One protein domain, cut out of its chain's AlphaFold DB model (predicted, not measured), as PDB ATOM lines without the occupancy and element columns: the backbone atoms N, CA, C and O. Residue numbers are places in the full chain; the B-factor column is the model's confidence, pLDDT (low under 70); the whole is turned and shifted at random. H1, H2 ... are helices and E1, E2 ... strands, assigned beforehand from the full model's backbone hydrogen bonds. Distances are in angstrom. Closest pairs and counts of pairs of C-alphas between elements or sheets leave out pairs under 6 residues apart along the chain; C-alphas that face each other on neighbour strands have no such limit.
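Overview. This is residues 3 to 187 of the 251 residues of the protein "GatB_N domain-containing protein" of Angiostrongylus cantonensis (UniProt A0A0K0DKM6). What would one see first? A strongly twisted sheet of four strands curls round the helix H2, and the helix H1 packs on the same face of it. A small hairpin, E2 and E3, meets the sheet at E5, and the centres of a second hairpin, E6 and E7, lie farthest from the middle. What makes it up? The printed part has 185 residues, under half of them in named elements, two helices and eight strands in the order E1, H1, E2, E3, E4, E5, E6, E7, E8, H2, a mixed class. The large sheet, in the order E1, E8, E5, E4, is antiparallel throughout. How large is it? It is compact, with a radius of gyration of the C-alphas of 17.6 A and spans of 56 by 45 by 28 A.

Arrangement. How does the large sheet pair? E1, residues 4 to 10, is an edge strand antiparallel to E8, residues 148 to 154, at 162 degrees, with N 7 and O 152 within hydrogen-bond range at 2.9 A. E8 is antiparallel to E5, residues 113 to 126, at 142 degrees, with N 151 and O 123 at 2.9 A. E5 bends by 61 degrees at residue 120 and forms a hairpin with the edge strand E4, residues 96 to 105, with N 101 and O 117 at 2.9 A. Where are the helices? H1, residues 49 to 61, and H2, residues 161 to 177, are on the same face, two layers with helices on one face of a sheet. H1 runs along the strands over E8 and E5, at a height over the sheet of 9.1 A, and its closest C-alphas to E8 are those of Ala 55 and Val 150, 6.6 A apart. The sheet curls round H2, whose closest C-alphas to E4 are those of Cys 166 and Val 105, 5.8 A apart. How do the helices stand to each other? They are close but not clearly touching, with the C-alphas of Met 58 and Leu 175 closest at 7.4 A, at a steep tilt of 53 degrees, opposite ways. In both helices every O i to N i+4 pair is within hydrogen-bond range. What of the other strands? E2, residues 73 to 76, and E3, residues 86 to 89, form a hairpin with N 75 and O 87 at 2.9 A, and the closest C-alphas of E3 and E5 are those of Thr 89 and Glu 125, 4.1 A apart. E6, residues 130 to 134, and E7, residues 137 to 141, form another, with N 132 and O 139 at 2.8 A, and both are apart from E2 and E3.

Along the chain. Where do the elements begin and end? E1 begins at C-alpha 4 (24.255, -28.431, 24.969), and H2 ends at C-alpha 177 (20.342, -14.230, 5.564). How long are the longer ones? From first to last C-alpha E5 measures 35.8 A, E4 25.7 A, H2 24.3 A and H1 18.5 A.

Size, cuts and confidence. What are its limits? The C-alphas of Gly 42 and Gly 109, the two farthest apart, are 59.6 A apart, and the printed part has no cut. Which links are long? Those from E1 to H1, 38 residues, and from H1 to E2, 11 residues, are long. Is confidence low anywhere? The mean pLDDT of the printed part is 96.1, and no printed residue is under 70.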
ATOM      1  N   PHE A   3      26.735 -32.652  25.126       87.00
ATOM      2  CA  PHE A   3      26.706 -31.294  25.655       87.00
ATOM      3  C   PHE A   3      25.704 -30.439  24.891       87.00
ATOM      4  O   PHE A   3      25.334 -30.759  23.760       87.00
ATOM      5  N   ARG A   4      25.220 -29.379  25.545       91.94
ATOM      6  CA  ARG A   4      24.255 -28.431  24.969       91.94
ATOM      7  C   ARG A   4      24.879 -27.053  24.814       91.94
ATOM      8  O   ARG A   4      25.760 -26.673  25.589       91.94
ATOM      9  N   MET A   5      24.342 -26.292  23.877       94.25
ATOM     10  CA  MET A   5      24.748 -24.926  23.583       94.25
ATOM     11  C   MET A   5      23.629 -23.958  23.956       94.25
ATOM     12  O   MET A   5      22.452 -24.246  23.725       94.25
ATOM     13  N   LEU A   6      24.009 -22.814  24.515       96.00
ATOM     14  CA  LEU A   6      23.167 -21.626  24.591       96.00
ATOM     15  C   LEU A   6      23.754 -20.616  23.609       96.00
ATOM     16  O   LEU A   6      24.943 -20.302  23.681       96.00
ATOM     17  N   VAL A   7      22.950 -20.140  22.666       97.62
ATOM     18  CA  VAL A   7      23.377 -19.123  21.705       97.62
ATOM     19  C   VAL A   7      22.542 -17.875  21.921       97.62
ATOM     20  O   VAL A   7      21.343 -17.873  21.664       97.62
ATOM     21  N   HIS A   8      23.189 -16.806  22.367       97.50
ATOM     22  CA  HIS A   8      22.582 -15.495  22.549       97.50
ATOM     23  C   HIS A   8      22.667 -14.715  21.247       97.50
ATOM     24  O   HIS A   8      23.758 -14.340  20.805       97.50
ATOM     25  N   VAL A   9      21.517 -14.479  20.626       98.12
ATOM     26  CA  VAL A   9      21.392 -13.785  19.343       98.12
ATOM     27  C   VAL A   9      20.872 -12.372  19.573       98.12
ATOM     28  O   VAL A   9      19.721 -12.197  19.962       98.12
ATOM     29  N   GLN A  10      21.668 -11.354  19.252       98.00
ATOM     30  CA  GLN A  10      21.203  -9.967  19.250       98.00
ATOM     31  C   GLN A  10      20.283  -9.700  18.058       98.00
ATOM     32  O   GLN A  10      20.689  -9.861  16.901       98.00
ATOM     33  N   LEU A  11      19.056  -9.254  18.332       98.25
ATOM     34  CA  LEU A  11      18.084  -8.942  17.291       98.25
ATOM     35  C   LEU A  11      18.417  -7.620  16.592       98.25
ATOM     36  O   LEU A  11      18.618  -6.583  17.227       98.25
ATOM     37  N   ASN A  12      18.404  -7.644  15.263       96.88
ATOM     38  CA  ASN A  12      18.634  -6.487  14.409       96.88
ATOM     39  C   ASN A  12      17.386  -5.590  14.355       96.88
ATOM     40  O   ASN A  12      16.594  -5.639  13.416       96.88
ATOM     41  N   THR A  13      17.190  -4.785  15.396       97.31
ATOM     42  CA  THR A  13      16.050  -3.869  15.533       97.31
ATOM     43  C   THR A  13      16.528  -2.447  15.798       97.31
ATOM     44  O   THR A  13      17.652  -2.232  16.235       97.31
ATOM     45  N   LYS A  14      15.678  -1.453  15.513       96.31
ATOM     46  CA  LYS A  14      16.046  -0.035  15.673       96.31
ATOM     47  C   LYS A  14      16.108   0.408  17.134       96.31
ATOM     48  O   LYS A  14      16.928   1.256  17.463       96.31
ATOM     49  N   SER A  15      15.235  -0.135  17.980       97.69
ATOM     50  CA  SER A  15      15.105   0.230  19.391       97.69
ATOM     51  C   SER A  15      15.161  -0.993  20.297       97.69
ATOM     52  O   SER A  15      14.900  -2.110  19.848       97.69
ATOM     53  N   LYS A  16      15.461  -0.766  21.574       98.25
ATOM     54  CA  LYS A  16      15.632  -1.805  22.598       98.25
ATOM     55  C   LYS A  16      14.371  -2.634  22.861       98.25
ATOM     56  O   LYS A  16      13.288  -2.339  22.347       98.25
ATOM     57  N   LEU A  17      14.513  -3.705  23.649       98.44
ATOM     58  CA  LEU A  17      13.432  -4.670  23.889       98.44
ATOM     59  C   LEU A  17      12.243  -4.054  24.635       98.44
ATOM     60  O   LEU A  17      11.096  -4.380  24.333       98.44
ATOM     61  N   PHE A  18      12.530  -3.171  25.595       98.50
ATOM     62  CA  PHE A  18      11.535  -2.589  26.498       98.50
ATOM     63  C   PHE A  18      11.564  -1.056  26.570       98.50
ATOM     64  O   PHE A  18      10.841  -0.463  27.371       98.50
ATOM     65  N   SER A  19      12.387  -0.405  25.744       97.56
ATOM     66  CA  SER A  19      12.508   1.051  25.686       97.56
ATOM     67  C   SER A  19      12.658   1.543  24.243       97.56
ATOM     68  O   SER A  19      12.863   0.768  23.307       97.56
ATOM     69  N   ARG A  20      12.527   2.860  24.052       96.25
ATOM     70  CA  ARG A  20      12.662   3.517  22.740       96.25
ATOM     71  C   ARG A  20      14.101   3.916  22.402       96.25
ATOM     72  O   ARG A  20      14.317   4.477  21.332       96.25
ATOM     73  N   ALA A  21      15.060   3.652  23.291       97.19
ATOM     74  CA  ALA A  21      16.465   3.942  23.032       97.19
ATOM     75  C   ALA A  21      16.987   3.101  21.854       97.19
ATOM     76  O   ALA A  21      16.486   1.990  21.639       97.19
ATOM     77  N   PRO A  22      17.952   3.620  21.076       96.19
ATOM     78  CA  PRO A  22      18.467   2.926  19.904       96.19
ATOM     79  C   PRO A  22      19.297   1.687  20.269       96.19
ATOM     80  O   PRO A  22      19.878   1.608  21.348       96.19
ATOM     81  N   CYS A  23      19.365   0.735  19.335       91.69
ATOM     82  CA  CYS A  23      20.289  -0.406  19.364       91.69
ATOM     83  C   CYS A  23      21.414  -0.184  18.340       91.69
ATOM     84  O   CYS A  23      21.415  -0.822  17.283       91.69
ATOM     85  N   ALA A  24      22.323   0.760  18.591       81.88
ATOM     86  CA  ALA A  24      23.435   1.034  17.682       81.88
ATOM     87  C   ALA A  24      24.754   0.466  18.224       81.88
ATOM     88  O   ALA A  24      25.080   0.625  19.396       81.88
ATOM     89  N   ASP A  25      25.522  -0.177  17.342       77.31
ATOM     90  CA  ASP A  25      26.795  -0.828  17.692       77.31
ATOM     91  C   ASP A  25      27.858   0.191  18.153       77.31
ATOM     92  O   ASP A  25      28.779  -0.164  18.880       77.31
ATOM     93  N   GLU A  26      27.713   1.454  17.736       80.00
ATOM     94  CA  GLU A  26      28.672   2.537  17.955       80.00
ATOM     95  C   GLU A  26      28.001   3.731  18.640       80.00
ATOM     96  O   GLU A  26      26.897   4.137  18.272       80.00
ATOM     97  N   GLY A  27      28.681   4.335  19.613       86.81
ATOM     98  CA  GLY A  27      28.225   5.541  20.299       86.81
ATOM     99  C   GLY A  27      29.139   5.920  21.458       86.81
ATOM    100  O   GLY A  27      29.926   5.104  21.934       86.81
ATOM    101  N   ALA A  28      29.027   7.163  21.930       94.25
ATOM    102  CA  ALA A  28      29.707   7.561  23.158       94.25
ATOM    103  C   ALA A  28      29.160   6.747  24.351       94.25
ATOM    104  O   ALA A  28      27.966   6.413  24.349       94.25
ATOM    105  N   PRO A  29      29.975   6.433  25.372       94.25
ATOM    106  CA  PRO A  29      29.509   5.720  26.557       94.25
ATOM    107  C   PRO A  29      28.259   6.372  27.154       94.25
ATOM    108  O   PRO A  29      28.210   7.593  27.298       94.25
ATOM    109  N   ASN A  30      27.256   5.563  27.493       95.56
ATOM    110  CA  ASN A  30      25.988   6.007  28.082       95.56
ATOM    111  C   ASN A  30      25.188   7.049  27.259       95.56
ATOM    112  O   ASN A  30      24.430   7.834  27.826       95.56
ATOM    113  N   SER A  31      25.324   7.064  25.930       95.94
ATOM    114  CA  SER A  31      24.586   7.977  25.033       95.94
ATOM    115  C   SER A  31      23.309   7.384  24.417       95.94
ATOM    116  O   SER A  31      22.462   8.119  23.916       95.94
ATOM    117  N   GLN A  32      23.143   6.062  24.458       95.50
ATOM    118  CA  GLN A  32      22.036   5.324  23.845       95.50
ATOM    119  C   GLN A  32      21.087   4.753  24.900       95.50
ATOM    120  O   GLN A  32      20.880   3.541  24.992       95.50
ATOM    121  N   LEU A  33      20.535   5.624  25.743       95.12
ATOM    122  CA  LEU A  33      19.782   5.216  26.926       95.12
ATOM    123  C   LEU A  33      18.447   5.944  27.045       95.12
ATOM    124  O   LEU A  33      18.338   7.137  26.780       95.12
ATOM    125  N   ALA A  34      17.439   5.216  27.511       96.31
ATOM    126  CA  ALA A  34      16.219   5.774  28.075       96.31
ATOM    127  C   ALA A  34      16.246   5.650  29.607       96.31
ATOM    128  O   ALA A  34      16.970   4.824  30.159       96.31
ATOM    129  N   ALA A  35      15.389   6.406  30.300       97.44
ATOM    130  CA  ALA A  35      15.247   6.325  31.759       97.44
ATOM    131  C   ALA A  35      14.993   4.885  32.257       97.44
ATOM    132  O   ALA A  35      15.516   4.474  33.289       97.44
ATOM    133  N   PHE A  36      14.246   4.091  31.481       97.88
ATOM    134  CA  PHE A  36      14.013   2.680  31.784       97.88
ATOM    135  C   PHE A  36      15.294   1.832  31.750       97.88
ATOM    136  O   PHE A  36      15.494   0.996  32.627       97.88
ATOM    137  N   ASP A  37      16.189   2.064  30.785       97.06
ATOM    138  CA  ASP A  37      17.432   1.288  30.651       97.06
ATOM    139  C   ASP A  37      18.385   1.533  31.828       97.06
ATOM    140  O   ASP A  37      19.157   0.656  32.197       97.06
ATOM    141  N   MET A  38      18.305   2.723  32.430       96.25
ATOM    142  CA  MET A  38      19.055   3.114  33.628       96.25
ATOM    143  C   MET A  38      18.356   2.705  34.931       96.25
ATOM    144  O   MET A  38      18.814   3.082  36.006       96.25
ATOM    145  N   ALA A  39      17.230   1.989  34.849       96.94
ATOM    146  CA  ALA A  39      16.385   1.640  35.990       96.94
ATOM    147  C   ALA A  39      15.967   2.857  36.843       96.94
ATOM    148  O   ALA A  39      15.872   2.776  38.067       96.94
ATOM    149  N   THR A  40      15.699   4.004  36.203       97.75
ATOM    150  CA  THR A  40      15.213   5.195  36.910       97.75
ATOM    151  C   THR A  40      13.881   4.882  37.613       97.75
ATOM    152  O   THR A  40      12.980   4.319  36.971       97.75
ATOM    153  N   PRO A  41      13.712   5.243  38.902       98.06
ATOM    154  CA  PRO A  41      12.489   4.962  39.650       98.06
ATOM    155  C   PRO A  41      11.221   5.453  38.940       98.06
ATOM    156  O   PRO A  41      11.182   6.560  38.407       98.06
ATOM    157  N   GLY A  42      10.176   4.621  38.936       97.06
ATOM    158  CA  GLY A  42       8.880   4.934  38.320       97.06
ATOM    159  C   GLY A  42       8.766   4.623  36.821       97.06
ATOM    160  O   GLY A  42       7.685   4.767  36.255       97.06
ATOM    161  N   THR A  43       9.838   4.167  36.167       97.81
ATOM    162  CA  THR A  43       9.787   3.744  34.757       97.81
ATOM    163  C   THR A  43       9.221   2.327  34.599       97.81
ATOM    164  O   THR A  43       9.359   1.483  35.484       97.81
ATOM    165  N   LEU A  44       8.571   2.051  33.461       97.62
ATOM    166  CA  LEU A  44       7.931   0.762  33.164       97.62
ATOM    167  C   LEU A  44       8.366   0.219  31.790       97.62
ATOM    168  O   LEU A  44       8.566   1.012  30.866       97.62
ATOM    169  N   PRO A  45       8.486  -1.114  31.632       97.62
ATOM    170  CA  PRO A  45       8.876  -1.732  30.366       97.62
ATOM    171  C   PRO A  45       7.749  -1.666  29.329       97.62
ATOM    172  O   PRO A  45       6.600  -1.980  29.635       97.62
ATOM    173  N   VAL A  46       8.086  -1.362  28.072       97.75
ATOM    174  CA  VAL A  46       7.146  -1.434  26.938       97.75
ATOM    175  C   VAL A  46       7.704  -2.348  25.857       97.75
ATOM    176  O   VAL A  46       8.663  -1.993  25.177       97.75
ATOM    177  N   LEU A  47       7.097  -3.526  25.692       98.50
ATOM    178  CA  LEU A  47       7.588  -4.560  24.781       98.50
ATOM    179  C   LEU A  47       7.631  -4.083  23.324       98.50
ATOM    180  O   LEU A  47       6.644  -3.610  22.758       98.50
ATOM    181  N   ASN A  48       8.776  -4.291  22.687       98.56
ATOM    182  CA  ASN A  48       8.998  -3.950  21.297       98.56
ATOM    183  C   ASN A  48       8.432  -5.021  20.349       98.56
ATOM    184  O   ASN A  48       8.956  -6.132  20.238       98.56
ATOM    185  N   ARG A  49       7.394  -4.651  19.587       98.31
ATOM    186  CA  ARG A  49       6.748  -5.525  18.594       98.31
ATOM    187  C   ARG A  49       7.731  -6.091  17.567       98.31
ATOM    188  O   ARG A  49       7.606  -7.256  17.203       98.31
ATOM    189  N   ALA A  50       8.703  -5.307  17.099       98.19
ATOM    190  CA  ALA A  50       9.665  -5.782  16.103       98.19
ATOM    191  C   ALA A  50      10.524  -6.926  16.661       98.19
ATOM    192  O   ALA A  50      10.744  -7.913  15.963       98.19
ATOM    193  N   CYS A  51      10.932  -6.837  17.932       98.50
ATOM    194  CA  CYS A  51      11.690  -7.895  18.602       98.50
ATOM    195  C   CYS A  51      10.898  -9.209  18.638       98.50
ATOM    196  O   CYS A  51      11.419 -10.253  18.253       98.50
ATOM    197  N   VAL A  52       9.613  -9.140  19.003       98.50
ATOM    198  CA  VAL A  52       8.717 -10.309  18.995       98.50
ATOM    199  C   VAL A  52       8.600 -10.901  17.590       98.50
ATOM    200  O   VAL A  52       8.758 -12.105  17.421       98.50
ATOM    201  N   MET A  53       8.401 -10.071  16.560       98.44
ATOM    202  CA  MET A  53       8.291 -10.558  15.179       98.44
ATOM    203  C   MET A  53       9.574 -11.241  14.686       98.44
ATOM    204  O   MET A  53       9.495 -12.262  14.007       98.44
ATOM    205  N   HIS A  54      10.753 -10.711  15.022       98.56
ATOM    206  CA  HIS A  54      12.028 -11.350  14.686       98.56
ATOM    207  C   HIS A  54      12.214 -12.685  15.412       98.56
ATOM    208  O   HIS A  54      12.650 -13.656  14.793       98.56
ATOM    209  N   ALA A  55      11.843 -12.756  16.689       98.56
ATOM    210  CA  ALA A  55      11.943 -13.981  17.467       98.56
ATOM    211  C   ALA A  55      10.951 -15.060  16.990       98.56
ATOM    212  O   ALA A  55      11.324 -16.224  16.880       98.56
ATOM    213  N   LEU A  56       9.727 -14.682  16.596       98.56
ATOM    214  CA  LEU A  56       8.763 -15.601  15.976       98.56
ATOM    215  C   LEU A  56       9.259 -16.120  14.619       98.56
ATOM    216  O   LEU A  56       9.164 -17.312  14.348       98.56
ATOM    217  N   ARG A  57       9.853 -15.253  13.785       98.50
ATOM    218  CA  ARG A  57      10.498 -15.683  12.531       98.50
ATOM    219  C   ARG A  57      11.621 -16.682  12.796       98.50
ATOM    220  O   ARG A  57      11.701 -17.693  12.110       98.50
ATOM    221  N   MET A  58      12.461 -16.420  13.799       98.56
ATOM    222  CA  MET A  58      13.505 -17.352  14.225       98.56
ATOM    223  C   MET A  58      12.911 -18.697  14.664       98.56
ATOM    224  O   MET A  58      13.407 -19.734  14.240       98.56
ATOM    225  N   ALA A  59      11.827 -18.688  15.445       98.62
ATOM    226  CA  ALA A  59      11.127 -19.901  15.859       98.62
ATOM    227  C   ALA A  59      10.654 -20.734  14.664       98.62
ATOM    228  O   ALA A  59      10.917 -21.934  14.620       98.62
ATOM    229  N   THR A  60      10.042 -20.102  13.660       98.44
ATOM    230  CA  THR A  60       9.621 -20.791  12.433       98.44
ATOM    231  C   THR A  60      10.808 -21.375  11.664       98.44
ATOM    232  O   THR A  60      10.755 -22.531  11.256       98.44
ATOM    233  N   LEU A  61      11.898 -20.617  11.501       98.38
ATOM    234  CA  LEU A  61      13.108 -21.082  10.805       98.38
ATOM    235  C   LEU A  61      13.776 -22.276  11.498       98.38
ATOM    236  O   LEU A  61      14.361 -23.131  10.840       98.38
ATOM    237  N   LEU A  62      13.678 -22.334  12.825       98.50
ATOM    238  CA  LEU A  62      14.195 -23.423  13.651       98.50
ATOM    239  C   LEU A  62      13.141 -24.505  13.928       98.50
ATOM    240  O   LEU A  62      13.311 -25.306  14.847       98.50
ATOM    241  N   ASN A  63      12.046 -24.520  13.158       98.50
ATOM    242  CA  ASN A  63      10.948 -25.484  13.254       98.50
ATOM    243  C   ASN A  63      10.407 -25.665  14.682       98.50
ATOM    244  O   ASN A  63      10.030 -26.772  15.060       98.50
ATOM    245  N   CYS A  64      10.427 -24.607  15.493       98.56
ATOM    246  CA  CYS A  64       9.927 -24.630  16.861       98.56
ATOM    247  C   CYS A  64       8.399 -24.545  16.889       98.56
ATOM    248  O   CYS A  64       7.773 -23.873  16.068       98.56
ATOM    249  N   GLU A  65       7.812 -25.162  17.904       98.50
ATOM    250  CA  GLU A  65       6.428 -24.955  18.303       98.50
ATOM    251  C   GLU A  65       6.310 -23.594  19.001       98.50
ATOM    252  O   GLU A  65       6.917 -23.365  20.051       98.50
ATOM    253  N   ILE A  66       5.566 -22.665  18.399       98.44
ATOM    254  CA  ILE A  66       5.323 -21.337  18.972       98.44
ATOM    255  C   ILE A  66       4.299 -21.472  20.097       98.44
ATOM    256  O   ILE A  66       3.201 -21.986  19.887       98.44
ATOM    257  N   SER A  67       4.640 -20.963  21.279       97.62
ATOM    258  CA  SER A  67       3.741 -20.985  22.426       97.62
ATOM    259  C   SER A  67       2.518 -20.090  22.158       97.62
ATOM    260  O   SER A  67       2.693 -18.929  21.777       97.62
ATOM    261  N   PRO A  68       1.278 -20.553  22.415       96.56
ATOM    262  CA  PRO A  68       0.077 -19.719  22.263       96.56
ATOM    263  C   PRO A  68       0.053 -18.552  23.263       96.56
ATOM    264  O   PRO A  68      -0.611 -17.540  23.048       96.56
ATOM    265  N   TYR A  69       0.799 -18.701  24.356       96.88
ATOM    266  CA  TYR A  69       1.018 -17.713  25.396       96.88
ATOM    267  C   TYR A  69       2.482 -17.780  25.841       96.88
ATOM    268  O   TYR A  69       3.008 -18.867  26.080       96.88
ATOM    269  N   PHE A  70       3.124 -16.624  25.988       97.25
ATOM    270  CA  PHE A  70       4.452 -16.497  26.581       97.25
ATOM    271  C   PHE A  70       4.459 -15.358  27.602       97.25
ATOM    272  O   PHE A  70       3.687 -14.402  27.491       97.25
ATOM    273  N   ARG A  71       5.343 -15.450  28.597       97.06
ATOM    274  CA  ARG A  71       5.437 -14.497  29.710       97.06
ATOM    275  C   ARG A  71       6.887 -14.102  29.936       97.06
ATOM    276  O   ARG A  71       7.780 -14.929  29.796       97.06
ATOM    277  N   PHE A  72       7.102 -12.845  30.307       98.38
ATOM    278  CA  PHE A  72       8.396 -12.385  30.790       98.38
ATOM    279  C   PHE A  72       8.499 -12.524  32.310       98.38
ATOM    280  O   PHE A  72       7.582 -12.152  33.041       98.38
ATOM    281  N   ASP A  73       9.644 -13.017  32.759       97.81
ATOM    282  CA  ASP A  73      10.009 -13.253  34.147       97.81
ATOM    283  C   ASP A  73      11.201 -12.358  34.531       97.81
ATOM    284  O   ASP A  73      11.960 -11.892  33.675       97.81
ATOM    285  N   ARG A  74      11.389 -12.120  35.832       97.88
ATOM    286  CA  ARG A  74      12.543 -11.375  36.357       97.88
ATOM    287  C   ARG A  74      13.566 -12.336  36.946       97.88
ATOM    288  O   ARG A  74      13.314 -12.968  37.973       97.88
ATOM    289  N   LYS A  75      14.743 -12.406  36.332       97.19
ATOM    290  CA  LYS A  75      15.901 -13.146  36.842       97.19
ATOM    291  C   LYS A  75      16.766 -12.200  37.671       97.19
ATOM    292  O   LYS A  75      17.494 -11.385  37.112       97.19
ATOM    293  N   HIS A  76      16.648 -12.281  38.992       97.44
ATOM    294  CA  HIS A  76      17.292 -11.354  39.925       97.44
ATOM    295  C   HIS A  76      18.762 -11.709  40.163       97.44
ATOM    296  O   HIS A  76      19.081 -12.859  40.460       97.44
ATOM    297  N   TYR A  77      19.643 -10.717  40.045       96.06
ATOM    298  CA  TYR A  77      21.053 -10.785  40.430       96.06
ATOM    299  C   TYR A  77      21.640  -9.371  40.488       96.06
ATOM    300  O   TYR A  77      21.263  -8.494  39.713       96.06
ATOM    301  N   PHE A  78      22.589  -9.155  41.397       96.25
ATOM    302  CA  PHE A  78      23.271  -7.871  41.528       96.25
ATOM    303  C   PHE A  78      24.568  -7.883  40.727       96.25
ATOM    304  O   PHE A  78      25.467  -8.677  40.999       96.25
ATOM    305  N   TYR A  79      24.660  -6.996  39.741       95.19
ATOM    306  CA  TYR A  79      25.889  -6.733  39.005       95.19
ATOM    307  C   TYR A  79      25.881  -5.294  38.487       95.19
ATOM    308  O   TYR A  79      24.817  -4.752  38.195       95.19
ATOM    309  N   ALA A  80      27.054  -4.666  38.378       94.56
ATOM    310  CA  ALA A  80      27.157  -3.236  38.073       94.56
ATOM    311  C   ALA A  80      26.594  -2.856  36.687       94.56
ATOM    312  O   ALA A  80      26.125  -1.738  36.501       94.56
ATOM    313  N   ASP A  81      26.598  -3.791  35.734       95.50
ATOM    314  CA  ASP A  81      26.039  -3.610  34.389       95.50
ATOM    315  C   ASP A  81      24.566  -4.043  34.245       95.50
ATOM    316  O   ASP A  81      24.018  -3.999  33.139       95.50
ATOM    317  N   MET A  82      23.911  -4.418  35.350       97.31
ATOM    318  CA  MET A  82      22.485  -4.740  35.413       97.31
ATOM    319  C   MET A  82      21.770  -3.794  36.395       97.31
ATOM    320  O   MET A  82      21.519  -4.161  37.546       97.31
ATOM    321  N   PRO A  83      21.425  -2.564  35.966       95.81
ATOM    322  CA  PRO A  83      21.017  -1.483  36.868       95.81
ATOM    323  C   PRO A  83      19.730  -1.776  37.653       95.81
ATOM    324  O   PRO A  83      19.577  -1.311  38.776       95.81
ATOM    325  N   ALA A  84      18.816  -2.580  37.101       96.50
ATOM    326  CA  ALA A  84      17.565  -2.937  37.769       96.50
ATOM    327  C   ALA A  84      17.727  -4.004  38.873       96.50
ATOM    328  O   ALA A  84      16.766  -4.291  39.585       96.50
ATOM    329  N   GLY A  85      18.898  -4.645  38.991       97.19
ATOM    330  CA  GLY A  85      19.096  -5.807  39.871       97.19
ATOM    331  C   GLY A  85      18.362  -7.075  39.404       97.19
ATOM    332  O   GLY A  85      18.274  -8.064  40.135       97.19
ATOM    333  N   TYR A  86      17.810  -7.057  38.190       97.56
ATOM    334  CA  TYR A  86      17.230  -8.213  37.520       97.56
ATOM    335  C   TYR A  86      17.267  -8.044  36.000       97.56
ATOM    336  O   TYR A  86      17.111  -6.943  35.481       97.56
ATOM    337  N   GLN A  87      17.388  -9.161  35.291       98.06
ATOM    338  CA  GLN A  87      17.202  -9.250  33.845       98.06
ATOM    339  C   GLN A  87      15.750  -9.648  33.551       98.06
ATOM    340  O   GLN A  87      15.238 -10.601  34.147       98.06
ATOM    341  N   ILE A  88      15.078  -8.950  32.630       98.19
ATOM    342  CA  ILE A  88      13.794  -9.416  32.091       98.19
ATOM    343  C   ILE A  88      14.084 -10.457  30.999       98.19
ATOM    344  O   ILE A  88      14.697 -10.138  29.979       98.19
ATOM    345  N   THR A  89      13.656 -11.697  31.228       98.06
ATOM    346  CA  THR A  89      13.868 -12.876  30.359       98.06
ATOM    347  C   THR A  89      12.589 -13.728  30.328       98.06
ATOM    348  O   THR A  89      11.537 -13.255  30.753       98.06
ATOM    349  N   GLN A  90      12.630 -14.963  29.830       97.94
ATOM    350  CA  GLN A  90      11.524 -15.922  29.899       97.94
ATOM    351  C   GLN A  90      12.061 -17.269  30.380       97.94
ATOM    352  O   GLN A  90      13.003 -17.796  29.795       97.94
ATOM    353  N   ASN A  91      11.457 -17.841  31.420       87.94
ATOM    354  CA  ASN A  91      11.850 -19.148  31.944       87.94
ATOM    355  C   ASN A  91      10.684 -20.143  31.891       87.94
ATOM    356  O   ASN A  91      10.786 -21.193  31.261       87.94
ATOM    357  N   GLU A  92       9.550 -19.808  32.510       90.25
ATOM    358  CA  GLU A  92       8.426 -20.751  32.626       90.25
ATOM    359  C   GLU A  92       7.659 -20.896  31.301       90.25
ATOM    360  O   GLU A  92       7.382 -22.007  30.828       90.25
ATOM    361  N   TYR A  93       7.380 -19.756  30.662       96.44
ATOM    362  CA  TYR A  93       6.590 -19.653  29.434       96.44
ATOM    363  C   TYR A  93       7.397 -18.959  28.322       96.44
ATOM    364  O   TYR A  93       7.113 -17.803  27.997       96.44
ATOM    365  N   PRO A  94       8.421 -19.628  27.754       97.75
ATOM    366  CA  PRO A  94       9.223 -19.079  26.667       97.75
ATOM    367  C   PRO A  94       8.419 -18.977  25.368       97.75
ATOM    368  O   PRO A  94       7.399 -19.648  25.187       97.75
ATOM    369  N   LEU A  95       8.913 -18.149  24.448       98.38
ATOM    370  CA  LEU A  95       8.281 -17.857  23.163       98.38
ATOM    371  C   LEU A  95       7.998 -19.110  22.320       98.38
ATOM    372  O   LEU A  95       6.945 -19.196  21.691       98.38
ATOM    373  N   ALA A  96       8.940 -20.053  22.273       98.50
ATOM    374  CA  ALA A  96       8.806 -21.277  21.491       98.50
ATOM    375  C   ALA A  96       9.623 -22.430  22.093       98.50
ATOM    376  O   ALA A  96      10.605 -22.198  22.805       98.50
ATOM    377  N   LYS A  97       9.228 -23.672  21.798       98.25
ATOM    378  CA  LYS A  97       9.861 -24.911  22.292       98.25
ATOM    379  C   LYS A  97       9.952 -25.968  21.188       98.25
ATOM    380  O   LYS A  97       9.414 -25.779  20.103       98.25
ATOM    381  N   ASN A  98      10.615 -27.087  21.479       98.00
ATOM    382  CA  ASN A  98      10.544 -28.325  20.688       98.00
ATOM    383  C   ASN A  98      10.889 -28.157  19.195       98.00
ATOM    384  O   ASN A  98      10.242 -28.740  18.326       98.00
ATOM    385  N   GLY A  99      11.898 -27.343  18.891       98.25
ATOM    386  CA  GLY A  99      12.369 -27.135  17.528       98.25
ATOM    387  C   GLY A  99      13.392 -28.154  17.062       98.25
ATOM    388  O   GLY A  99      13.858 -29.009  17.819       98.25
ATOM    389  N   ARG A 100      13.794 -28.009  15.802       98.12
ATOM    390  CA  ARG A 100      14.842 -28.813  15.171       98.12
ATOM    391  C   ARG A 100      15.604 -28.000  14.139       98.12
ATOM    392  O   ARG A 100      15.019 -27.258  13.345       98.12
ATOM    393  N   PHE A 101      16.917 -28.180  14.132       98.25
ATOM    394  CA  PHE A 101      17.804 -27.536  13.179       98.25
ATOM    395  C   PHE A 101      18.737 -28.560  12.541       98.25
ATOM    396  O   PHE A 101      19.497 -29.240  13.232       98.25
ATOM    397  N   ILE A 102      18.665 -28.658  11.214       98.38
ATOM    398  CA  ILE A 102      19.525 -29.524  10.411       98.38
ATOM    399  C   ILE A 102      20.717 -28.701   9.937       98.38
ATOM    400  O   ILE A 102      20.555 -27.614   9.384       98.38
ATOM    401  N   PHE A 103      21.915 -29.237  10.134       97.94
ATOM    402  CA  PHE A 103      23.164 -28.617   9.719       97.94
ATOM    403  C   PHE A 103      24.131 -29.676   9.185       97.94
ATOM    404  O   PHE A 103      24.006 -30.867   9.468       97.94
ATOM    405  N   HIS A 104      25.102 -29.238   8.392       98.12
ATOM    406  CA  HIS A 104      26.115 -30.108   7.803       98.12
ATOM    407  C   HIS A 104      27.417 -30.006   8.585       98.12
ATOM    408  O   HIS A 104      27.924 -28.910   8.821       98.12
ATOM    409  N   VAL A 105      27.971 -31.142   8.975       97.69
ATOM    410  CA  VAL A 105      29.270 -31.239   9.630       97.69
ATOM    411  C   VAL A 105      30.307 -31.529   8.559       97.69
ATOM    412  O   VAL A 105      30.170 -32.479   7.790       97.69
ATOM    413  N   TYR A 106      31.338 -30.695   8.493       96.12
ATOM    414  CA  TYR A 106      32.424 -30.811   7.528       96.12
ATOM    415  C   TYR A 106      33.724 -30.294   8.146       96.12
ATOM    416  O   TYR A 106      33.722 -29.391   8.980       96.12
ATOM    417  N   GLY A 107      34.854 -30.872   7.742       93.19
ATOM    418  CA  GLY A 107      36.159 -30.528   8.294       93.19
ATOM    419  C   GLY A 107      37.276 -31.377   7.699       93.19
ATOM    420  O   GLY A 107      37.038 -32.296   6.918       93.19
ATOM    421  N   LYS A 108      38.519 -31.060   8.061       90.00
ATOM    422  CA  LYS A 108      39.691 -31.796   7.577       90.00
ATOM    423  C   LYS A 108      39.690 -33.219   8.148       90.00
ATOM    424  O   LYS A 108      39.658 -33.385   9.361       90.00
ATOM    425  N   GLY A 109      39.781 -34.223   7.276       90.44
ATOM    426  CA  GLY A 109      39.943 -35.625   7.680       90.44
ATOM    427  C   GLY A 109      38.659 -36.339   8.115       90.44
ATOM    428  O   GLY A 109      38.752 -37.420   8.685       90.44
ATOM    429  N   ILE A 110      37.481 -35.769   7.844       93.94
ATOM    430  CA  ILE A 110      36.190 -36.437   8.056       93.94
ATOM    431  C   ILE A 110      35.350 -36.396   6.777       93.94
ATOM    432  O   ILE A 110      35.392 -35.416   6.032       93.94
ATOM    433  N   SER A 111      34.561 -37.440   6.535       95.81
ATOM    434  CA  SER A 111      33.524 -37.405   5.501       95.81
ATOM    435  C   SER A 111      32.382 -36.491   5.958       95.81
ATOM    436  O   SER A 111      31.924 -36.651   7.092       95.81
ATOM    437  N   PRO A 112      31.912 -35.544   5.126       96.81
ATOM    438  CA  PRO A 112      30.793 -34.687   5.491       96.81
ATOM    439  C   PRO A 112      29.525 -35.488   5.790       96.81
ATOM    440  O   PRO A 112      29.235 -36.474   5.113       96.81
ATOM    441  N   TYR A 113      28.752 -35.042   6.776       97.62
ATOM    442  CA  TYR A 113      27.468 -35.650   7.126       97.62
ATOM    443  C   TYR A 113      26.472 -34.599   7.615       97.62
ATOM    444  O   TYR A 113      26.855 -33.547   8.124       97.62
ATOM    445  N   SER A 114      25.181 -34.882   7.467       97.69
ATOM    446  CA  SER A 114      24.116 -34.045   8.023       97.69
ATOM    447  C   SER A 114      23.780 -34.506   9.437       97.69
ATOM    448  O   SER A 114      23.736 -35.705   9.721       97.69
ATOM    449  N   LYS A 115      23.513 -33.551  10.323       96.75
ATOM    450  CA  LYS A 115      23.045 -33.805  11.681       96.75
ATOM    451  C   LYS A 115      21.856 -32.907  11.983       96.75
ATOM    452  O   LYS A 115      21.847 -31.731  11.625       96.75
ATOM    453  N   GLU A 116      20.864 -33.466  12.658       97.62
ATOM    454  CA  GLU A 116      19.769 -32.709  13.250       97.62
ATOM    455  C   GLU A 116      20.039 -32.538  14.747       97.62
ATOM    456  O   GLU A 116      20.432 -33.488  15.428       97.62
ATOM    457  N   ILE A 117      19.845 -31.324  15.258       97.25
ATOM    458  CA  ILE A 117      19.848 -31.044  16.694       97.25
ATOM    459  C   ILE A 117      18.484 -30.506  17.107       97.25
ATOM    460  O   ILE A 117      17.912 -29.641  16.438       97.25
ATOM    461  N   GLY A 118      17.968 -31.000  18.230       98.19
ATOM    462  CA  GLY A 118      16.775 -30.429  18.839       98.19
ATOM    463  C   GLY A 118      17.064 -29.047  19.427       98.19
ATOM    464  O   GLY A 118      18.100 -28.830  20.061       98.19
ATOM    465  N   ILE A 119      16.128 -28.121  19.246       98.25
ATOM    466  CA  ILE A 119      16.103 -26.822  19.920       98.25
ATOM    467  C   ILE A 119      15.105 -26.938  21.066       98.25
ATOM    468  O   ILE A 119      13.900 -27.050  20.850       98.25
ATOM    469  N   LYS A 120      15.607 -26.935  22.299       97.88
ATOM    470  CA  LYS A 120      14.783 -27.086  23.495       97.88
ATOM    471  C   LYS A 120      13.805 -25.923  23.628       97.88
ATOM    472  O   LYS A 120      12.612 -26.149  23.825       97.88
ATOM    473  N   GLN A 121      14.317 -24.696  23.543       97.31
ATOM    474  CA  GLN A 121      13.512 -23.484  23.660       97.31
ATOM    475  C   GLN A 121      14.184 -22.265  23.031       97.31
ATOM    476  O   GLN A 121      15.408 -22.220  22.884       97.31
ATOM    477  N   LEU A 122      13.348 -21.278  22.713       98.12
ATOM    478  CA  LEU A 122      13.720 -19.917  22.350       98.12
ATOM    479  C   LEU A 122      13.083 -18.949  23.343       98.12
ATOM    480  O   LEU A 122      11.861 -18.963  23.513       98.12
ATOM    481  N   GLN A 123      13.893 -18.093  23.954       97.81
ATOM    482  CA  GLN A 123      13.430 -17.096  24.922       97.81
ATOM    483  C   GLN A 123      13.906 -15.699  24.531       97.81
ATOM    484  O   GLN A 123      15.049 -15.519  24.115       97.81
ATOM    485  N   LEU A 124      13.020 -14.712  24.653       98.38
ATOM    486  CA  LEU A 124      13.372 -13.299  24.520       98.38
ATOM    487  C   LEU A 124      13.932 -12.769  25.839       98.38
ATOM    488  O   LEU A 124      13.325 -12.964  26.889       98.38
ATOM    489  N   GLU A 125      15.025 -12.018  25.780       98.19
ATOM    490  CA  GLU A 125      15.607 -11.405  26.971       98.19
ATOM    491  C   GLU A 125      16.353 -10.103  26.690       98.19
ATOM    492  O   GLU A 125      16.644  -9.752  25.546       98.19
ATOM    493  N   GLN A 126      16.612  -9.349  27.754       96.56
ATOM    494  CA  GLN A 126      17.438  -8.147  27.707       96.56
ATOM    495  C   GLN A 126      18.914  -8.494  27.842       96.56
ATOM    496  O   GLN A 126      19.282  -9.300  28.691       96.56
ATOM    497  N   ASP A 127      19.766  -7.806  27.095       96.19
ATOM    498  CA  ASP A 127      21.201  -7.806  27.353       96.19
ATOM    499  C   ASP A 127      21.567  -6.937  28.567       96.19
ATOM    500  O   ASP A 127      20.832  -6.010  28.937       96.19
ATOM    501  N   SER A 128      22.731  -7.210  29.157       94.94
ATOM    502  CA  SER A 128      23.347  -6.348  30.164       94.94
ATOM    503  C   SER A 128      24.195  -5.246  29.518       94.94
ATOM    504  O   SER A 128      24.481  -5.241  28.313       94.94
ATOM    505  N   GLY A 129      24.609  -4.276  30.334       94.56
ATOM    506  CA  GLY A 129      25.604  -3.288  29.934       94.56
ATOM    507  C   GLY A 129      26.983  -3.911  29.675       94.56
ATOM    508  O   GLY A 129      27.165  -5.123  29.541       94.56
ATOM    509  N   LYS A 130      27.992  -3.054  29.575       92.00
ATOM    510  CA  LYS A 130      29.390  -3.448  29.435       92.00
ATOM    511  C   LYS A 130      30.179  -2.913  30.621       92.00
ATOM    512  O   LYS A 130      30.199  -1.710  30.867       92.00
ATOM    513  N   THR A 131      30.872  -3.815  31.303       92.38
ATOM    514  CA  THR A 131      31.849  -3.470  32.337       92.38
ATOM    515  C   THR A 131      33.244  -3.402  31.712       92.38
ATOM    516  O   THR A 131      33.669  -4.331  31.024       92.38
ATOM    517  N   ILE A 132      33.955  -2.294  31.923       91.56
ATOM    518  CA  ILE A 132      35.321  -2.063  31.443       91.56
ATOM    519  C   ILE A 132      36.221  -1.883  32.662       91.56
ATOM    520  O   ILE A 132      36.092  -0.906  33.398       91.56
ATOM    521  N   HIS A 133      37.141  -2.816  32.871       91.69
ATOM    522  CA  HIS A 133      38.109  -2.734  33.959       91.69
ATOM    523  C   HIS A 133      39.344  -1.954  33.505       91.69
ATOM    524  O   HIS A 133      39.930  -2.262  32.468       91.69
ATOM    525  N   CYS A 134      39.741  -0.948  34.280       92.25
ATOM    526  CA  CYS A 134      40.954  -0.176  34.045       92.25
ATOM    527  C   CYS A 134      41.632   0.102  35.391       92.25
ATOM    528  O   CYS A 134      41.122   0.854  36.225       92.25
ATOM    529  N   GLY A 135      42.772  -0.559  35.614       93.06
ATOM    530  CA  GLY A 135      43.447  -0.559  36.909       93.06
ATOM    531  C   GLY A 135      42.547  -1.122  38.011       93.06
ATOM    532  O   GLY A 135      41.967  -2.195  37.862       93.06
ATOM    533  N   SER A 136      42.414  -0.381  39.110       94.12
ATOM    534  CA  SER A 136      41.566  -0.734  40.256       94.12
ATOM    535  C   SER A 136      40.095  -0.336  40.097       94.12
ATOM    536  O   SER A 136      39.301  -0.569  41.006       94.12
ATOM    537  N   SER A 137      39.725   0.294  38.980       95.44
ATOM    538  CA  SER A 137      38.392   0.856  38.765       95.44
ATOM    539  C   SER A 137      37.639   0.107  37.673       95.44
ATOM    540  O   SER A 137      38.222  -0.408  36.715       95.44
ATOM    541  N   SER A 138      36.315   0.076  37.807       95.19
ATOM    542  CA  SER A 138      35.412  -0.455  36.787       95.19
ATOM    543  C   SER A 138      34.528   0.666  36.260       95.19
ATOM    544  O   SER A 138      33.887   1.374  37.033       95.19
ATOM    545  N   PHE A 139      34.496   0.815  34.943       96.38
ATOM    546  CA  PHE A 139      33.660   1.771  34.232       96.38
ATOM    547  C   PHE A 139      32.487   1.025  33.606       96.38
ATOM    548  O   PHE A 139      32.681  -0.022  32.987       96.38
ATOM    549  N   ILE A 140      31.277   1.555  33.774       96.19
ATOM    550  CA  ILE A 140      30.052   0.928  33.279       96.19
ATOM    551  C   ILE A 140      29.501   1.745  32.113       96.19
ATOM    552  O   ILE A 140      29.208   2.935  32.254       96.19
ATOM    553  N   ASP A 141      29.354   1.085  30.969       95.62
ATOM    554  CA  ASP A 141      28.622   1.608  29.821       95.62
ATOM    555  C   ASP A 141      27.311   0.833  29.652       95.62
ATOM    556  O   ASP A 141      27.298  -0.360  29.335       95.62
ATOM    557  N   LEU A 142      26.191   1.516  29.865       96.31
ATOM    558  CA  LEU A 142      24.853   0.947  29.787       96.31
ATOM    559  C   LEU A 142      24.248   1.019  28.379       96.31
ATOM    560  O   LEU A 142      23.128   0.549  28.206       96.31
ATOM    561  N   ASN A 143      24.954   1.525  27.358       96.19
ATOM    562  CA  ASN A 143      24.446   1.579  25.975       96.19
ATOM    563  C   ASN A 143      23.800   0.258  25.523       96.19
ATOM    564  O   ASN A 143      22.723   0.255  24.927       96.19
ATOM    565  N   ARG A 144      24.425  -0.870  25.881       94.75
ATOM    566  CA  ARG A 144      23.950  -2.219  25.553       94.75
ATOM    567  C   ARG A 144      22.854  -2.754  26.487       94.75
ATOM    568  O   ARG A 144      22.116  -3.653  26.096       94.75
ATOM    569  N   ALA A 145      22.689  -2.196  27.685       95.94
ATOM    570  CA  ALA A 145      21.657  -2.640  28.617       95.94
ATOM    571  C   ALA A 145      20.266  -2.493  27.980       95.94
ATOM    572  O   ALA A 145      19.915  -1.424  27.471       95.94
ATOM    573  N   GLY A 146      19.486  -3.576  27.980       96.88
ATOM    574  CA  GLY A 146      18.148  -3.622  27.382       96.88
ATOM    575  C   GLY A 146      18.105  -3.937  25.882       96.88
ATOM    576  O   GLY A 146      17.005  -4.059  25.330       96.88
ATOM    577  N   VAL A 147      19.258  -4.095  25.217       97.69
ATOM    578  CA  VAL A 147      19.326  -4.581  23.829       97.69
ATOM    579  C   VAL A 147      18.631  -5.950  23.731       97.69
ATOM    580  O   VAL A 147      18.798  -6.782  24.622       97.69
ATOM    581  N   PRO A 148      17.809  -6.195  22.696       98.25
ATOM    582  CA  PRO A 148      17.027  -7.419  22.582       98.25
ATOM    583  C   PRO A 148      17.884  -8.616  22.177       98.25
ATOM    584  O   PRO A 148      18.536  -8.599  21.127       98.25
ATOM    585  N   LEU A 149      17.794  -9.684  22.962       98.12
ATOM    586  CA  LEU A 149      18.379 -10.983  22.672       98.12
ATOM    587  C   LEU A 149      17.290 -12.041  22.484       98.12
ATOM    588  O   LEU A 149      16.219 -11.973  23.090       98.12
ATOM    589  N   VAL A 150      17.595 -13.044  21.666       98.50
ATOM    590  CA  VAL A 150      16.959 -14.360  21.741       98.50
ATOM    591  C   VAL A 150      18.014 -15.357  22.189       98.50
ATOM    592  O   VAL A 150      19.014 -15.539  21.495       98.50
ATOM    593  N   GLU A 151      17.796 -16.007  23.328       98.12
ATOM    594  CA  GLU A 151      18.608 -17.150  23.745       98.12
ATOM    595  C   GLU A 151      18.033 -18.418  23.093       98.12
ATOM    596  O   GLU A 151      16.871 -18.787  23.291       98.12
ATOM    597  N   VAL A 152      18.861 -19.062  22.270       98.25
ATOM    598  CA  VAL A 152      18.587 -20.339  21.607       98.25
ATOM    599  C   VAL A 152      19.208 -21.454  22.437       98.25
ATOM    600  O   VAL A 152      20.433 -21.573  22.497       98.25
ATOM    601  N   VAL A 153      18.378 -22.298  23.049       97.75
ATOM    602  CA  VAL A 153      18.846 -23.409  23.888       97.75
ATOM    603  C   VAL A 153      18.745 -24.714  23.114       97.75
ATOM    604  O   VAL A 153      17.648 -25.140  22.754       97.75
ATOM    605  N   SER A 154      19.868 -25.389  22.882       97.62
ATOM    606  CA  SER A 154      19.864 -26.702  22.230       97.62
ATOM    607  C   SER A 154      19.562 -27.841  23.212       97.62
ATOM    608  O   SER A 154      19.781 -27.737  24.425       97.62
ATOM    609  N   ASN A 155      19.143 -28.983  22.673       95.75
ATOM    610  CA  ASN A 155      19.254 -30.262  23.368       95.75
ATOM    611  C   ASN A 155      20.735 -30.670  23.516       95.75
ATOM    612  O   ASN A 155      21.590 -30.194  22.755       95.75
ATOM    613  N   PRO A 156      21.072 -31.521  24.502       92.81
ATOM    614  CA  PRO A 156      22.440 -31.955  24.758       92.81
ATOM    615  C   PRO A 156      22.884 -33.070  23.797       92.81
ATOM    616  O   PRO A 156      23.235 -34.161  24.233       92.81
ATOM    617  N   ASP A 157      22.854 -32.821  22.490       91.06
ATOM    618  CA  ASP A 157      23.110 -33.845  21.464       91.06
ATOM    619  C   ASP A 157      24.394 -33.610  20.651       91.06
ATOM    620  O   ASP A 157      24.669 -34.342  19.694       91.06
ATOM    621  N   PHE A 158      25.219 -32.634  21.041       93.25
ATOM    622  CA  PHE A 158      26.550 -32.450  20.461       93.25
ATOM    623  C   PHE A 158      27.537 -33.485  21.005       93.25
ATOM    624  O   PHE A 158      27.628 -33.701  22.216       93.25
ATOM    625  N   SER A 159      28.295 -34.087  20.091       90.38
ATOM    626  CA  SER A 159      29.290 -35.122  20.377       90.38
ATOM    627  C   SER A 159      30.721 -34.623  20.196       90.38
ATOM    628  O   SER A 159      31.634 -35.214  20.762       90.38
ATOM    629  N   THR A 160      30.942 -33.560  19.416       93.44
ATOM    630  CA  THR A 160      32.282 -33.008  19.160       93.44
ATOM    631  C   THR A 160      32.261 -31.480  19.102       93.44
ATOM    632  O   THR A 160      31.244 -30.865  18.772       93.44
ATOM    633  N   ALA A 161      33.409 -30.852  19.373       94.69
ATOM    634  CA  ALA A 161      33.588 -29.410  19.199       94.69
ATOM    635  C   ALA A 161      33.360 -28.959  17.744       94.69
ATOM    636  O   ALA A 161      32.865 -27.856  17.503       94.69
ATOM    637  N   LEU A 162      33.683 -29.823  16.773       95.56
ATOM    638  CA  LEU A 162      33.467 -29.570  15.350       95.56
ATOM    639  C   LEU A 162      31.975 -29.450  15.015       95.56
ATOM    640  O   LEU A 162      31.581 -28.504  14.336       95.56
ATOM    641  N   GLU A 163      31.138 -30.349  15.537       96.25
ATOM    642  CA  GLU A 163      29.684 -30.261  15.363       96.25
ATOM    643  C   GLU A 163      29.128 -28.952  15.929       96.25
ATOM    644  O   GLU A 163      28.353 -28.274  15.256       96.25
ATOM    645  N   ALA A 164      29.553 -28.571  17.138       96.00
ATOM    646  CA  ALA A 164      29.125 -27.324  17.767       96.00
ATOM    647  C   ALA A 164      29.535 -26.098  16.935       96.00
ATOM    648  O   ALA A 164      28.732 -25.190  16.724       96.00
ATOM    649  N   MET A 165      30.759 -26.089  16.399       96.38
ATOM    650  CA  MET A 165      31.230 -25.018  15.524       96.38
ATOM    651  C   MET A 165      30.408 -24.931  14.229       96.38
ATOM    652  O   MET A 165      29.926 -23.847  13.898       96.38
ATOM    653  N   CYS A 166      30.202 -26.050  13.525       97.38
ATOM    654  CA  CYS A 166      29.406 -26.097  12.293       97.38
ATOM    655  C   CYS A 166      27.951 -25.666  12.529       97.38
ATOM    656  O   CYS A 166      27.386 -24.953  11.695       97.38
ATOM    657  N   PHE A 167      27.365 -26.050  13.668       97.94
ATOM    658  CA  PHE A 167      26.031 -25.621  14.086       97.94
ATOM    659  C   PHE A 167      25.948 -24.102  14.249       97.94
ATOM    660  O   PHE A 167      25.115 -23.470  13.601       97.94
ATOM    661  N   VAL A 168      26.829 -23.493  15.054       97.44
ATOM    662  CA  VAL A 168      26.791 -22.038  15.292       97.44
ATOM    663  C   VAL A 168      27.087 -21.269  13.999       97.44
ATOM    664  O   VAL A 168      26.461 -20.241  13.746       97.44
ATOM    665  N   GLN A 169      27.991 -21.762  13.147       97.56
ATOM    666  CA  GLN A 169      28.281 -21.152  11.844       97.56
ATOM    667  C   GLN A 169      27.049 -21.117  10.937       97.56
ATOM    668  O   GLN A 169      26.712 -20.059  10.405       97.56
ATOM    669  N   GLN A 170      26.360 -22.247  10.776       98.31
ATOM    670  CA  GLN A 170      25.180 -22.329   9.913       98.31
ATOM    671  C   GLN A 170      23.977 -21.598  10.508       98.31
ATOM    672  O   GLN A 170      23.288 -20.892   9.773       98.31
ATOM    673  N   LEU A 171      23.776 -21.669  11.828       98.38
ATOM    674  CA  LEU A 171      22.765 -20.872  12.524       98.38
ATOM    675  C   LEU A 171      23.002 -19.376  12.280       98.38
ATOM    676  O   LEU A 171      22.100 -18.664  11.852       98.38
ATOM    677  N   ARG A 172      24.236 -18.898  12.472       98.06
ATOM    678  CA  ARG A 172      24.613 -17.506  12.196       98.06
ATOM    679  C   ARG A 172      24.298 -17.107  10.756       98.06
ATOM    680  O   ARG A 172      23.709 -16.051  10.542       98.06
ATOM    681  N   LEU A 173      24.698 -17.926   9.781       98.31
ATOM    682  CA  LEU A 173      24.465 -17.646   8.362       98.31
ATOM    683  C   LEU A 173      22.969 -17.555   8.041       98.31
ATOM    684  O   LEU A 173      22.555 -16.601   7.386       98.31
ATOM    685  N   LEU A 174      22.159 -18.481   8.561       98.50
ATOM    686  CA  LEU A 174      20.704 -18.462   8.406       98.50
ATOM    687  C   LEU A 174      20.097 -17.166   8.963       98.50
ATOM    688  O   LEU A 174      19.332 -16.481   8.286       98.50
ATOM    689  N   LEU A 175      20.462 -16.794  10.191       98.38
ATOM    690  CA  LEU A 175      19.904 -15.615  10.855       98.38
ATOM    691  C   LEU A 175      20.320 -14.305  10.178       98.38
ATOM    692  O   LEU A 175      19.516 -13.372  10.110       98.38
ATOM    693  N   MET A 176      21.544 -14.240   9.647       98.19
ATOM    694  CA  MET A 176      22.009 -13.114   8.834       98.19
ATOM    695  C   MET A 176      21.265 -13.029   7.504       98.19
ATOM    696  O   MET A 176      20.832 -11.945   7.121       98.19
ATOM    697  N   HIS A 177      21.072 -14.164   6.828       98.31
ATOM    698  CA  HIS A 177      20.342 -14.230   5.564       98.31
ATOM    699  C   HIS A 177      18.914 -13.681   5.705       98.31
ATOM    700  O   HIS A 177      18.456 -12.908   4.868       98.31
ATOM    701  N   HIS A 178      18.243 -13.991   6.818       98.25
ATOM    702  CA  HIS A 178      16.907 -13.475   7.131       98.25
ATOM    703  C   HIS A 178      16.897 -12.110   7.842       98.25
ATOM    704  O   HIS A 178      15.843 -11.669   8.306       98.25
ATOM    705  N   GLN A 179      18.049 -11.433   7.937       97.69
ATOM    706  CA  GLN A 179      18.212 -10.113   8.565       97.69
ATOM    707  C   GLN A 179      17.720 -10.049  10.023       97.69
ATOM    708  O   GLN A 179      17.343  -8.987  10.519       97.69
ATOM    709  N   ILE A 180      17.723 -11.184  10.727       98.06
ATOM    710  CA  ILE A 180      17.334 -11.282  12.140       98.06
ATOM    711  C   ILE A 180      18.472 -10.806  13.041       98.06
ATOM    712  O   ILE A 180      18.219 -10.192  14.072       98.06
ATOM    713  N   CYS A 181      19.715 -11.060  12.641       96.56
ATOM    714  CA  CYS A 181      20.920 -10.697  13.374       96.56
ATOM    715  C   CYS A 181      22.012 -10.263  12.390       96.56
ATOM    716  O   CYS A 181      22.116 -10.817  11.299       96.56
ATOM    717  N   LYS A 182      22.867  -9.314  12.782       95.94
ATOM    718  CA  LYS A 182      24.061  -8.931  12.004       95.94
ATOM    719  C   LYS A 182      25.183  -9.981  12.074       95.94
ATOM    720  O   LYS A 182      26.055 -10.018  11.216       95.94
ATOM    721  N   GLY A 183      25.190 -10.833  13.102       94.19
ATOM    722  CA  GLY A 183      26.080 -11.995  13.229       94.19
ATOM    723  C   GLY A 183      27.556 -11.700  13.537       94.19
ATOM    724  O   GLY A 183      28.363 -12.624  13.590       94.19
ATOM    725  N   GLU A 184      27.973 -10.454  13.734       93.62
ATOM    726  CA  GLU A 184      29.365 -10.134  14.101       93.62
ATOM    727  C   GLU A 184      29.669 -10.512  15.566       93.62
ATOM    728  O   GLU A 184      29.353  -9.768  16.491       93.62
ATOM    729  N   MET A 185      30.302 -11.671  15.788       92.50
ATOM    730  CA  MET A 185      30.595 -12.175  17.143       92.50
ATOM    731  C   MET A 185      31.508 -11.242  17.950       92.50
ATOM    732  O   MET A 185      31.302 -11.065  19.146       92.50
ATOM    733  N   HIS A 186      32.475 -10.585  17.300       86.50
ATOM    734  CA  HIS A 186      33.392  -9.649  17.963       86.50
ATOM    735  C   HIS A 186      32.689  -8.386  18.494       86.50
ATOM    736  O   HIS A 186      33.179  -7.776  19.439       86.50
ATOM    737  N   LYS A 187      31.525  -8.028  17.931       87.94
ATOM    738  CA  LYS A 187      30.639  -6.965  18.435       87.94
ATOM    739  C   LYS A 187      29.597  -7.477  19.436       87.94
ATOM    740  O   LYS A 187      28.768  -6.714  19.909       87.94
TER     741      LYS A 187